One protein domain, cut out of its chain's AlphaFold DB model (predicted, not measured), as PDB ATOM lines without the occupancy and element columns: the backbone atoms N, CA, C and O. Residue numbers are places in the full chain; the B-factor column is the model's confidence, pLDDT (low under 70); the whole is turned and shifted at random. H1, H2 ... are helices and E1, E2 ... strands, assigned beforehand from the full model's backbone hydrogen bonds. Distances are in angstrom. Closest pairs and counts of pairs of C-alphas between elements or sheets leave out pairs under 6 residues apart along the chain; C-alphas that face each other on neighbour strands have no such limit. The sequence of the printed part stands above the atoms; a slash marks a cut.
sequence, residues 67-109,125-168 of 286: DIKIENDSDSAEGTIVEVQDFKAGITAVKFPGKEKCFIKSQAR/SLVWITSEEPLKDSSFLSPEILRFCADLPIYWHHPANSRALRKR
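What this domain is: This is residues 67 to 109 and 125 to 168 of the 286 residues of the protein "Leukocyte cell-derived chemotaxin 1" of Danio rerio (UniProt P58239). One six-stranded sheet, strongly twisted and curled like part of a barrel, makes the body, with the short helix H1 packed over E3. At the other end of the curl the long strands E5 and E6 run side by side, and a second short helix, H2, follows E6 at the end of this pair and only grazes the sheet. The printed part has 87 residues, with named elements in the order E1, E2, E3, E4, E5, H1, E6, H2. The sheet order is E1, E2, E3, E4, E6, E5, mixed, and the class is mixed, helices and strands. The whole is compact, with a radius of gyration of the C-alphas of 13.6 A and spans of 38 by 35 by 26 A.

Where its parts are: E1 is residues 67 to 71, beginning at C-alpha 67 (106.872, 108.568, 63.503). E2 is residues 81 to 86, 16.7 A long, E3 residues 91 to 95, and E4 residues 102 to 106, with C-alpha 102 at (95.524, 97.734, 69.731). E6, residues 154 to 161, is 22.2 A from first to last C-alpha, and E5, residues 126 to 134, 21.3 A. H1 is residues 143 to 149, 9.9 A, and H2 residues 162 to 168, 10.4 A, ending at C-alpha 168 (76.333, 109.882, 81.678).

How they stand to each other: E1 to E4 form a meander, each strand the antiparallel neighbour of the one before. The hairpin of E1 and E2 has N 69 and O 83 3.0 A apart, within hydrogen-bond range. In the hairpin of E2 and E3, N 84 and O 93 are 2.8 A apart, and in that of E3 and E4, N 94 and O 103 are 2.7 A apart. E4 and E6 are parallel at 45 degrees, with N 155 and O 102 2.8 A apart. E6 and the edge strand E5 are antiparallel at 146 degrees, with N 131 and O 156 2.8 A apart. H1 is on the sheet at a height of 8.6 A, over E3 but only just not over E4, on which 2 of its 7 C-alphas fall. It runs along the strands, at 12 degrees to E3 on the local plane; the closest C-alphas of H1 and E3 are those of Ile 145 and Ala 93, 6.3 A apart. H2 only grazes the sheet with residues 162 to 165; the closest C-alphas of H2 and E5 are those of Ser 162 and Val 127, 5.9 A apart. H1 and H2 are apart. Every O i to N i+4 pair in H1 is within hydrogen-bond range, and 2 of 3 in H2.

The domain as a whole: The two C-alphas farthest apart are those of Pro 143 and Lys 167, 38.5 A. Residues 110 to 124 are not printed, and C-alphas 109 and 125 are 16.8 A apart across the cut. Of the links that are printed whole, none is long. The mean pLDDT of the printed part is 74.4; residues 67 to 81, 97 to 99, 108 to 109, 125 to 127 and 160 to 168 are under 70.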
ATOM      1  N   ASP A  67     106.087 108.333  62.292       55.13
ATOM      2  CA  ASP A  67     106.872 108.568  63.503       55.13
ATOM      3  C   ASP A  67     106.479 107.517  64.545       55.13
ATOM      4  O   ASP A  67     105.296 107.190  64.705       55.13
ATOM      5  N   ILE A  68     107.486 106.934  65.194       56.08
ATOM      6  CA  ILE A  68     107.306 105.916  66.227       56.08
ATOM      7  C   ILE A  68     107.788 106.525  67.531       56.08
ATOM      8  O   ILE A  68     108.987 106.726  67.709       56.08
ATOM      9  N   LYS A  69     106.857 106.797  68.446       59.96
ATOM     10  CA  LYS A  69     107.183 107.302  69.780       59.96
ATOM     11  C   LYS A  69     107.180 106.132  70.759       59.96
ATOM     12  O   LYS A  69     106.172 105.440  70.909       59.96
ATOM     13  N   ILE A  70     108.314 105.907  71.412       56.78
ATOM     14  CA  ILE A  70     108.452 104.932  72.496       56.78
ATOM     15  C   ILE A  70     108.580 105.737  73.783       56.78
ATOM     16  O   ILE A  70     109.582 106.414  73.989       56.78
ATOM     17  N   GLU A  71     107.554 105.697  74.627       55.18
ATOM     18  CA  GLU A  71     107.568 106.382  75.920       55.18
ATOM     19  C   GLU A  71     107.747 105.334  77.022       55.18
ATOM     20  O   GLU A  71     106.911 104.444  77.216       55.18
ATOM     21  N   ASN A  72     108.889 105.408  77.707       47.65
ATOM     22  CA  ASN A  72     109.171 104.605  78.887       47.65
ATOM     23  C   ASN A  72     108.647 105.360  80.111       47.65
ATOM     24  O   ASN A  72     109.396 106.116  80.729       47.65
ATOM     25  N   ASP A  73     107.382 105.146  80.476       46.72
ATOM     26  CA  ASP A  73     106.868 105.559  81.788       46.72
ATOM     27  C   ASP A  73     107.573 104.719  82.866       46.72
ATOM     28  O   ASP A  73     107.110 103.653  83.274       46.72
ATOM     29  N   SER A  74     108.746 105.183  83.303       43.40
ATOM     30  CA  SER A  74     109.661 104.461  84.201       43.40
ATOM     31  C   SER A  74     109.149 104.293  85.643       43.40
ATOM     32  O   SER A  74     109.889 103.796  86.485       43.40
ATOM     33  N   ASP A  75     107.877 104.607  85.911       48.88
ATOM     34  CA  ASP A  75     107.221 104.419  87.212       48.88
ATOM     35  C   ASP A  75     106.066 103.393  87.188       48.88
ATOM     36  O   ASP A  75     105.430 103.151  88.216       48.88
ATOM     37  N   SER A  76     105.800 102.733  86.052       44.45
ATOM     38  CA  SER A  76     104.835 101.626  85.970       44.45
ATOM     39  C   SER A  76     105.549 100.344  85.551       44.45
ATOM     40  O   SER A  76     106.064 100.238  84.444       44.45
ATOM     41  N   ALA A  77     105.579  99.353  86.441       42.83
ATOM     42  CA  ALA A  77     106.312  98.088  86.316       42.83
ATOM     43  C   ALA A  77     105.852  97.141  85.174       42.83
ATOM     44  O   ALA A  77     106.083  95.937  85.243       42.83
ATOM     45  N   GLU A  78     105.228  97.648  84.111       46.93
ATOM     46  CA  GLU A  78     104.699  96.870  82.990       46.93
ATOM     47  C   GLU A  78     104.905  97.619  81.659       46.93
ATOM     48  O   GLU A  78     104.028  98.337  81.200       46.93
ATOM     49  N   GLY A  79     106.076  97.396  81.048       54.17
ATOM     50  CA  GLY A  79     106.400  97.531  79.618       54.17
ATOM     51  C   GLY A  79     106.393  98.920  78.955       54.17
ATOM     52  O   GLY A  79     105.798  99.887  79.410       54.17
ATOM     53  N   THR A  80     107.004  98.977  77.769       57.73
ATOM     54  CA  THR A  80     107.095 100.179  76.926       57.73
ATOM     55  C   THR A  80     105.820 100.395  76.104       57.73
ATOM     56  O   THR A  80     105.430  99.512  75.331       57.73
ATOM     57  N   ILE A  81     105.176 101.559  76.231       65.94
ATOM     58  CA  ILE A  81     104.067 101.944  75.349       65.94
ATOM     59  C   ILE A  81     104.669 102.309  73.993       65.94
ATOM     60  O   ILE A  81     105.572 103.142  73.913       65.94
ATOM     61  N   VAL A  82     104.175 101.673  72.931       77.20
ATOM     62  CA  VAL A  82     104.629 101.951  71.565       77.20
ATOM     63  C   VAL A  82     103.497 102.626  70.802       77.20
ATOM     64  O   VAL A  82     102.368 102.126  70.781       77.20
ATOM     65  N   GLU A  83     103.799 103.763  70.187       81.38
ATOM     66  CA  GLU A  83     102.884 104.543  69.358       81.38
ATOM     67  C   GLU A  83     103.417 104.617  67.924       81.38
ATOM     68  O   GLU A  83     104.589 104.914  67.716       81.38
ATOM     69  N   VAL A  84     102.563 104.336  66.937       82.74
ATOM     70  CA  VAL A  84     102.864 104.415  65.500       82.74
ATOM     71  C   VAL A  84     101.883 105.372  64.846       82.74
ATOM     72  O   VAL A  84     100.672 105.144  64.849       82.74
ATOM     73  N   GLN A  85     102.404 106.448  64.272       83.35
ATOM     74  CA  GLN A  85     101.614 107.517  63.679       83.35
ATOM     75  C   GLN A  85     101.639 107.443  62.154       83.35
ATOM     76  O   GLN A  85     102.702 107.519  61.558       83.35
ATOM     77  N   ASP A  86     100.471 107.367  61.522       81.88
ATOM     78  CA  ASP A  86     100.308 107.530  60.079       81.88
ATOM     79  C   ASP A  86      99.790 108.942  59.785       81.88
ATOM     80  O   ASP A  86      98.600 109.251  59.933       81.88
ATOM     81  N   PHE A  87     100.698 109.817  59.349       80.22
ATOM     82  CA  PHE A  87     100.357 111.203  59.022       80.22
ATOM     83  C   PHE A  87      99.473 111.326  57.773       80.22
ATOM     84  O   PHE A  87      98.762 112.321  57.630       80.22
ATOM     85  N   LYS A  88      99.507 110.342  56.861       77.02
ATOM     86  CA  LYS A  88      98.745 110.373  55.606       77.02
ATOM     87  C   LYS A  88      97.276 110.053  55.853       77.02
ATOM     88  O   LYS A  88      96.411 110.725  55.297       77.02
ATOM     89  N   ALA A  89      97.003 109.048  56.683       78.32
ATOM     90  CA  ALA A  89      95.645 108.713  57.103       78.32
ATOM     91  C   ALA A  89      95.131 109.632  58.228       78.32
ATOM     92  O   ALA A  89      93.925 109.712  58.450       78.32
ATOM     93  N   GLY A  90      96.031 110.323  58.940       83.28
ATOM     94  CA  GLY A  90      95.689 111.105  60.131       83.28
ATOM     95  C   GLY A  90      95.295 110.211  61.309       83.28
ATOM     96  O   GLY A  90      94.436 110.579  62.110       83.28
ATOM     97  N   ILE A  91      95.882 109.015  61.396       84.71
ATOM     98  CA  ILE A  91      95.545 107.987  62.386       84.71
ATOM     99  C   ILE A  91      96.799 107.633  63.173       84.71
ATOM    100  O   ILE A  91      97.901 107.583  62.640       84.71
ATOM    101  N   THR A  92      96.636 107.365  64.461       85.68
ATOM    102  CA  THR A  92      97.723 106.907  65.317       85.68
ATOM    103  C   THR A  92      97.321 105.651  66.055       85.68
ATOM    104  O   THR A  92      96.268 105.625  66.690       85.68
ATOM    105  N   ALA A  93      98.155 104.623  65.967       87.26
ATOM    106  CA  ALA A  93      97.983 103.358  66.652       87.26
ATOM    107  C   ALA A  93      98.846 103.315  67.918       87.26
ATOM    108  O   ALA A  93     100.008 103.703  67.897       87.26
ATOM    109  N   VAL A  94      98.286 102.829  69.020       85.24
ATOM    110  CA  VAL A  94      98.942 102.711  70.324       85.24
ATOM    111  C   VAL A  94      98.765 101.285  70.823       85.24
ATOM    112  O   VAL A  94      97.645 100.767  70.870       85.24
ATOM    113  N   LYS A  95      99.868 100.656  71.223       83.91
ATOM    114  CA  LYS A  95      99.874  99.326  71.830       83.91
ATOM    115  C   LYS A  95     100.419  99.433  73.247       83.91
ATOM    116  O   LYS A  95     101.564  99.835  73.446       83.91
ATOM    117  N   PHE A  96      99.585  99.065  74.219       75.64
ATOM    118  CA  PHE A  96     100.008  98.992  75.611       75.64
ATOM    119  C   PHE A  96     100.559  97.594  75.902       75.64
ATOM    120  O   PHE A  96      99.918  96.597  75.559       75.64
ATOM    121  N   PRO A  97     101.711  97.492  76.561       68.32
ATOM    122  CA  PRO A  97     102.215  96.220  77.056       68.32
ATOM    123  C   PRO A  97     101.246  95.641  78.099       68.32
ATOM    124  O   PRO A  97     100.599  96.372  78.844       68.32
ATOM    125  N   GLY A  98     101.073  94.317  78.092       67.94
ATOM    126  CA  GLY A  98     100.170  93.597  79.005       67.94
ATOM    127  C   GLY A  98      98.685  93.594  78.609       67.94
ATOM    128  O   GLY A  98      97.930  92.745  79.075       67.94
ATOM    129  N   LYS A  99      98.250  94.477  77.704       66.92
ATOM    130  CA  LYS A  99      96.891  94.464  77.145       66.92
ATOM    131  C   LYS A  99      96.996  93.991  75.702       66.92
ATOM    132  O   LYS A  99      97.483  94.728  74.857       66.92
ATOM    133  N   GLU A 100      96.550  92.773  75.411       81.40
ATOM    134  CA  GLU A 100      96.484  92.190  74.057       81.40
ATOM    135  C   GLU A 100      95.440  92.915  73.173       81.40
ATOM    136  O   GLU A 100      94.491  92.326  72.664       81.40
ATOM    137  N   LYS A 101      95.552  94.240  73.048       88.08
ATOM    138  CA  LYS A 101      94.621  95.128  72.353       88.08
ATOM    139  C   LYS A 101      95.408  96.236  71.666       88.08
ATOM    140  O   LYS A 101      96.353  96.778  72.242       88.08
ATOM    141  N   CYS A 102      94.994  96.584  70.453       89.22
ATOM    142  CA  CYS A 102      95.524  97.734  69.731       89.22
ATOM    143  C   CYS A 102      94.512  98.876  69.800       89.22
ATOM    144  O   CYS A 102      93.309  98.642  69.682       89.22
ATOM    145  N   PHE A 103      94.970 100.110  69.978       89.61
ATOM    146  CA  PHE A 103      94.093 101.275  70.056       89.61
ATOM    147  C   PHE A 103      94.412 102.245  68.931       89.61
ATOM    148  O   PHE A 103      95.577 102.545  68.712       89.61
ATOM    149  N   ILE A 104      93.401 102.759  68.237       90.12
ATOM    150  CA  ILE A 104      93.572 103.776  67.194       90.12
ATOM    151  C   ILE A 104      92.905 105.083  67.611       90.12
ATOM    152  O   ILE A 104      91.794 105.070  68.132       90.12
ATOM    153  N   LYS A 105      93.570 106.214  67.383       87.24
ATOM    154  CA  LYS A 105      93.026 107.565  67.577       87.24
ATOM    155  C   LYS A 105      93.181 108.379  66.293       87.24
ATOM    156  O   LYS A 105      94.177 108.226  65.590       87.24
ATOM    157  N   SER A 106      92.234 109.266  65.993       83.07
ATOM    158  CA  SER A 106      92.400 110.258  64.922       83.07
ATOM    159  C   SER A 106      93.251 111.389  65.444       83.07
ATOM    160  O   SER A 106      92.981 111.939  66.516       83.07
ATOM    161  N   GLN A 107      94.196 111.814  64.629       71.01
ATOM    162  CA  GLN A 107      94.829 113.099  64.804       71.01
ATOM    163  C   GLN A 107      93.911 114.164  64.229       71.01
ATOM    164  O   GLN A 107      93.874 114.398  63.022       71.01
ATOM    165  N   ALA A 108      93.160 114.833  65.100       57.30
ATOM    166  CA  ALA A 108      92.737 116.175  64.755       57.30
ATOM    167  C   ALA A 108      94.030 116.987  64.637       57.30
ATOM    168  O   ALA A 108      94.788 117.062  65.604       57.30
ATOM    169  N   ARG A 109      94.312 117.542  63.454       49.46
ATOM    170  CA  ARG A 109      95.301 118.611  63.336       49.46
ATOM    171  C   ARG A 109      94.821 119.735  64.251       49.46
ATOM    172  O   ARG A 109      93.997 120.546  63.851       49.46
ATOM    173  N   SER A 125      91.369 118.982  78.761       57.05
ATOM    174  CA  SER A 125      90.087 118.455  79.266       57.05
ATOM    175  C   SER A 125      89.584 117.194  78.550       57.05
ATOM    176  O   SER A 125      88.523 116.656  78.912       57.05
ATOM    177  N   LEU A 126      90.330 116.738  77.539       60.15
ATOM    178  CA  LEU A 126      89.998 115.589  76.709       60.15
ATOM    179  C   LEU A 126      90.432 114.297  77.407       60.15
ATOM    180  O   LEU A 126      91.605 114.083  77.699       60.15
ATOM    181  N   VAL A 127      89.465 113.422  77.665       68.20
ATOM    182  CA  VAL A 127      89.706 112.052  78.118       68.20
ATOM    183  C   VAL A 127      89.528 111.140  76.915       68.20
ATOM    184  O   VAL A 127      88.500 111.199  76.241       68.20
ATOM    185  N   TRP A 128      90.508 110.287  76.644       73.91
ATOM    186  CA  TRP A 128      90.397 109.277  75.597       73.91
ATOM    187  C   TRP A 128      89.569 108.104  76.109       73.91
ATOM    188  O   TRP A 128      89.926 107.468  77.100       73.91
ATOM    189  N   ILE A 129      88.438 107.843  75.456       77.73
ATOM    190  CA  ILE A 129      87.569 106.715  75.784       77.73
ATOM    191  C   ILE A 129      87.736 105.647  74.716       77.73
ATOM    192  O   ILE A 129      87.556 105.912  73.527       77.73
ATOM    193  N   THR A 130      88.025 104.432  75.165       85.21
ATOM    194  CA  THR A 130      87.999 103.237  74.332       85.21
ATOM    195  C   THR A 130      86.557 102.854  73.993       85.21
ATOM    196  O   THR A 130      85.722 102.725  74.889       85.21
ATOM    197  N   SER A 131      86.270 102.647  72.710       84.85
ATOM    198  CA  SER A 131      85.015 102.055  72.244       84.85
ATOM    199  C   SER A 131      84.774 100.683  72.878       84.85
ATOM    200  O   SER A 131      85.708  99.925  73.128       84.85
ATOM    201  N   GLU A 132      83.507 100.357  73.123       86.06
ATOM    202  CA  GLU A 132      83.119  99.086  73.746       86.06
ATOM    203  C   GLU A 132      83.352  97.894  72.795       86.06
ATOM    204  O   GLU A 132      83.829  96.842  73.223       86.06
ATOM    205  N   GLU A 133      83.093  98.082  71.496       89.05
ATOM    206  CA  GLU A 133      83.315  97.077  70.450       89.05
ATOM    207  C   GLU A 133      84.625  97.326  69.677       89.05
ATOM    208  O   GLU A 133      84.983  98.489  69.432       89.05
ATOM    209  N   PRO A 134      85.332  96.257  69.260       90.06
ATOM    210  CA  PRO A 134      86.436  96.376  68.322       90.06
ATOM    211  C   PRO A 134      85.926  96.779  66.932       90.06
ATOM    212  O   PRO A 134      84.762  96.590  66.568       90.06
ATOM    213  N   LEU A 135      86.828  97.339  66.143       88.10
ATOM    214  CA  LEU A 135      86.586  97.773  64.782       88.10
ATOM    215  C   LEU A 135      86.227  96.572  63.891       88.10
ATOM    216  O   LEU A 135      86.980  95.605  63.815       88.10
ATOM    217  N   LYS A 136      85.075  96.643  63.212       88.13
ATOM    218  CA  LYS A 136      84.579  95.563  62.335       88.13
ATOM    219  C   LYS A 136      85.268  95.543  60.972       88.13
ATOM    220  O   LYS A 136      85.451  94.476  60.403       88.13
ATOM    221  N   ASP A 137      85.635  96.716  60.468       88.65
ATOM    222  CA  ASP A 137      86.294  96.889  59.178       88.65
ATOM    223  C   ASP A 137      87.611  97.641  59.373       88.65
ATOM    224  O   ASP A 137      87.606  98.803  59.766       88.65
ATOM    225  N   SER A 138      88.737  96.972  59.129       87.68
ATOM    226  CA  SER A 138      90.086  97.534  59.243       87.68
ATOM    227  C   SER A 138      90.693  97.926  57.890       87.68
ATOM    228  O   SER A 138      91.869  98.282  57.839       87.68
ATOM    229  N   SER A 139      89.925  97.860  56.794       87.36
ATOM    230  CA  SER A 139      90.418  98.085  55.425       87.36
ATOM    231  C   SER A 139      90.929  99.508  55.161       87.36
ATOM    232  O   SER A 139      91.745  99.712  54.264       87.36
ATOM    233  N   PHE A 140      90.490 100.488  55.954       87.52
ATOM    234  CA  PHE A 140      90.942 101.878  55.855       87.52
ATOM    235  C   PHE A 140      92.295 102.141  56.530       87.52
ATOM    236  O   PHE A 140      92.865 103.219  56.351       87.52
ATOM    237  N   LEU A 141      92.798 101.202  57.336       88.23
ATOM    238  CA  LEU A 141      94.077 101.350  58.023       88.23
ATOM    239  C   LEU A 141      95.228 101.070  57.057       88.23
ATOM    240  O   LEU A 141      95.152 100.182  56.205       88.23
ATOM    241  N   SER A 142      96.325 101.809  57.205       87.07
ATOM    242  CA  SER A 142      97.524 101.551  56.417       87.07
ATOM    243  C   SER A 142      98.141 100.190  56.754       87.07
ATOM    244  O   SER A 142      98.012  99.695  57.882       87.07
ATOM    245  N   PRO A 143      98.864  99.573  55.798       88.32
ATOM    246  CA  PRO A 143      99.523  98.288  56.025       88.32
ATOM    247  C   PRO A 143     100.523  98.332  57.189       88.32
ATOM    248  O   PRO A 143     100.811  97.299  57.783       88.32
ATOM    249  N   GLU A 144     101.047  99.506  57.536       85.31
ATOM    250  CA  GLU A 144     101.971  99.698  58.655       85.31
ATOM    251  C   GLU A 144     101.257  99.634  60.004       85.31
ATOM    252  O   GLU A 144     101.726  98.928  60.894       85.31
ATOM    253  N   ILE A 145     100.085 100.270  60.133       87.41
ATOM    254  CA  ILE A 145      99.240 100.142  61.328       87.41
ATOM    255  C   ILE A 145      98.771  98.694  61.491       87.41
ATOM    256  O   ILE A 145      98.825  98.151  62.594       87.41
ATOM    257  N   LEU A 146      98.359  98.042  60.399       90.01
ATOM    258  CA  LEU A 146      97.945  96.637  60.433       90.01
ATOM    259  C   LEU A 146      99.096  95.719  60.866       90.01
ATOM    260  O   LEU A 146      98.909  94.858  61.719       90.01
ATOM    261  N   ARG A 147     100.313  95.942  60.353       89.57
ATOM    262  CA  ARG A 147     101.517  95.214  60.794       89.57
ATOM    263  C   ARG A 147     101.856  95.473  62.258       89.57
ATOM    264  O   ARG A 147     102.278  94.552  62.949       89.57
ATOM    265  N   PHE A 148     101.674  96.705  62.728       87.97
ATOM    266  CA  PHE A 148     101.926  97.084  64.114       87.97
ATOM    267  C   PHE A 148     100.937  96.429  65.094       87.97
ATOM    268  O   PHE A 148     101.340  95.908  66.137       87.97
ATOM    269  N   CYS A 149      99.647  96.415  64.747       88.66
ATOM    270  CA  CYS A 149      98.613  95.768  65.551       88.66
ATOM    271  C   CYS A 149      98.638  94.232  65.434       88.66
ATOM    272  O   CYS A 149      98.199  93.563  66.369       88.66
ATOM    273  N   ALA A 150      99.186  93.677  64.346       87.39
ATOM    274  CA  ALA A 150      99.150  92.247  64.037       87.39
ATOM    275  C   ALA A 150      97.709  91.697  64.131       87.39
ATOM    276  O   ALA A 150      96.781  92.337  63.643       87.39
ATOM    277  N   ASP A 151      97.512  90.555  64.792       86.90
ATOM    278  CA  ASP A 151      96.201  89.908  64.955       86.90
ATOM    279  C   ASP A 151      95.409  90.414  66.180       86.90
ATOM    280  O   ASP A 151      94.445  89.783  66.619       86.90
ATOM    281  N   LEU A 152      95.817  91.537  66.786       89.60
ATOM    282  CA  LEU A 152      95.149  92.068  67.973       89.60
ATOM    283  C   LEU A 152      93.833  92.778  67.618       89.60
ATOM    284  O   LEU A 152      93.769  93.505  66.624       89.60
ATOM    285  N   PRO A 153      92.797  92.674  68.472       90.98
ATOM    286  CA  PRO A 153      91.568  93.433  68.291       90.98
ATOM    287  C   PRO A 153      91.853  94.938  68.373       90.98
ATOM    288  O   PRO A 153      92.447  95.428  69.342       90.98
ATOM    289  N   ILE A 154      91.414  95.666  67.345       91.26
ATOM    290  CA  ILE A 154      91.624  97.108  67.207       91.26
ATOM    291  C   ILE A 154      90.426  97.846  67.797       91.26
ATOM    292  O   ILE A 154      89.298  97.654  67.355       91.26
ATOM    293  N   TYR A 155      90.659  98.719  68.770       91.18
ATOM    294  CA  TYR A 155      89.633  99.541  69.404       91.18
ATOM    295  C   TYR A 155      89.839 101.013  69.087       91.18
ATOM    296  O   TYR A 155      90.961 101.509  69.014       91.18
ATOM    297  N   TRP A 156      88.739 101.739  68.965       89.86
ATOM    298  CA  TRP A 156      88.780 103.166  68.695       89.86
ATOM    299  C   TRP A 156      88.894 103.973  69.998       89.86
ATOM    300  O   TRP A 156      88.123 103.762  70.931       89.86
ATOM    301  N   HIS A 157      89.844 104.900  70.071       85.35
ATOM    302  CA  HIS A 157      89.998 105.895  71.131       85.35
ATOM    303  C   HIS A 157      89.419 107.235  70.699       85.35
ATOM    304  O   HIS A 157      90.059 107.992  69.976       85.35
ATOM    305  N   HIS A 158      88.209 107.548  71.150       78.93
ATOM    306  CA  HIS A 158      87.574 108.817  70.819       78.93
ATOM    307  C   HIS A 158      87.831 109.853  71.919       78.93
ATOM    308  O   HIS A 158      87.755 109.516  73.108       78.93
ATOM    309  N   PRO A 159      88.109 111.116  71.555       72.46
ATOM    310  CA  PRO A 159      88.226 112.182  72.531       72.46
ATOM    311  C   PRO A 159      86.837 112.476  73.101       72.46
ATOM    312  O   PRO A 159      85.901 112.823  72.382       72.46
ATOM    313  N   ALA A 160      86.693 112.347  74.412       66.09
ATOM    314  CA  ALA A 160      85.487 112.726  75.117       66.09
ATOM    315  C   ALA A 160      85.791 113.859  76.081       66.09
ATOM    316  O   ALA A 160      86.737 113.816  76.869       66.09
ATOM    317  N   ASN A 161      84.936 114.874  76.064       62.19
ATOM    318  CA  ASN A 161      85.019 115.925  77.057       62.19
ATOM    319  C   ASN A 161      84.673 115.331  78.433       62.19
ATOM    320  O   ASN A 161      83.591 114.763  78.627       62.19
ATOM    321  N   SER A 162      85.569 115.492  79.406       60.99
ATOM    322  CA  SER A 162      85.361 115.065  80.798       60.99
ATOM    323  C   SER A 162      84.021 115.540  81.396       60.99
ATOM    324  O   SER A 162      83.420 114.847  82.225       60.99
ATOM    325  N   ARG A 163      83.481 116.678  80.932       59.84
ATOM    326  CA  ARG A 163      82.158 117.194  81.325       59.84
ATOM    327  C   ARG A 163      80.997 116.342  80.798       59.84
ATOM    328  O   ARG A 163      80.015 116.150  81.515       59.84
ATOM    329  N   ALA A 164      81.110 115.791  79.588       52.67
ATOM    330  CA  ALA A 164      80.104 114.894  79.018       52.67
ATOM    331  C   ALA A 164      80.068 113.545  79.761       52.67
ATOM    332  O   ALA A 164      78.990 113.003  80.017       52.67
ATOM    333  N   LEU A 165      81.229 113.053  80.212       54.22
ATOM    334  CA  LEU A 165      81.329 111.804  80.974       54.22
ATOM    335  C   LEU A 165      80.628 111.885  82.345       54.22
ATOM    336  O   LEU A 165      80.006 110.915  82.783       54.22
ATOM    337  N   ARG A 166      80.651 113.054  83.008       54.28
ATOM    338  CA  ARG A 166      79.929 113.272  84.280       54.28
ATOM    339  C   ARG A 166      78.403 113.230  84.119       54.28
ATOM    340  O   ARG A 166      77.724 112.721  85.012       54.28
ATOM    341  N   LYS A 167      77.857 113.689  82.984       52.61
ATOM    342  CA  LYS A 167      76.408 113.619  82.695       52.61
ATOM    343  C   LYS A 167      75.913 112.181  82.502       52.61
ATOM    344  O   LYS A 167      74.824 111.857  82.969       52.61
ATOM    345  N   ARG A 168      76.722 111.290  81.911       51.08
ATOM    346  CA  ARG A 168      76.333 109.882  81.678       51.08
ATOM    347  C   ARG A 168      76.114 109.098  82.986       51.08
ATOM    348  O   ARG A 168      75.296 108.190  83.014       51.08
TER     349      ARG A 168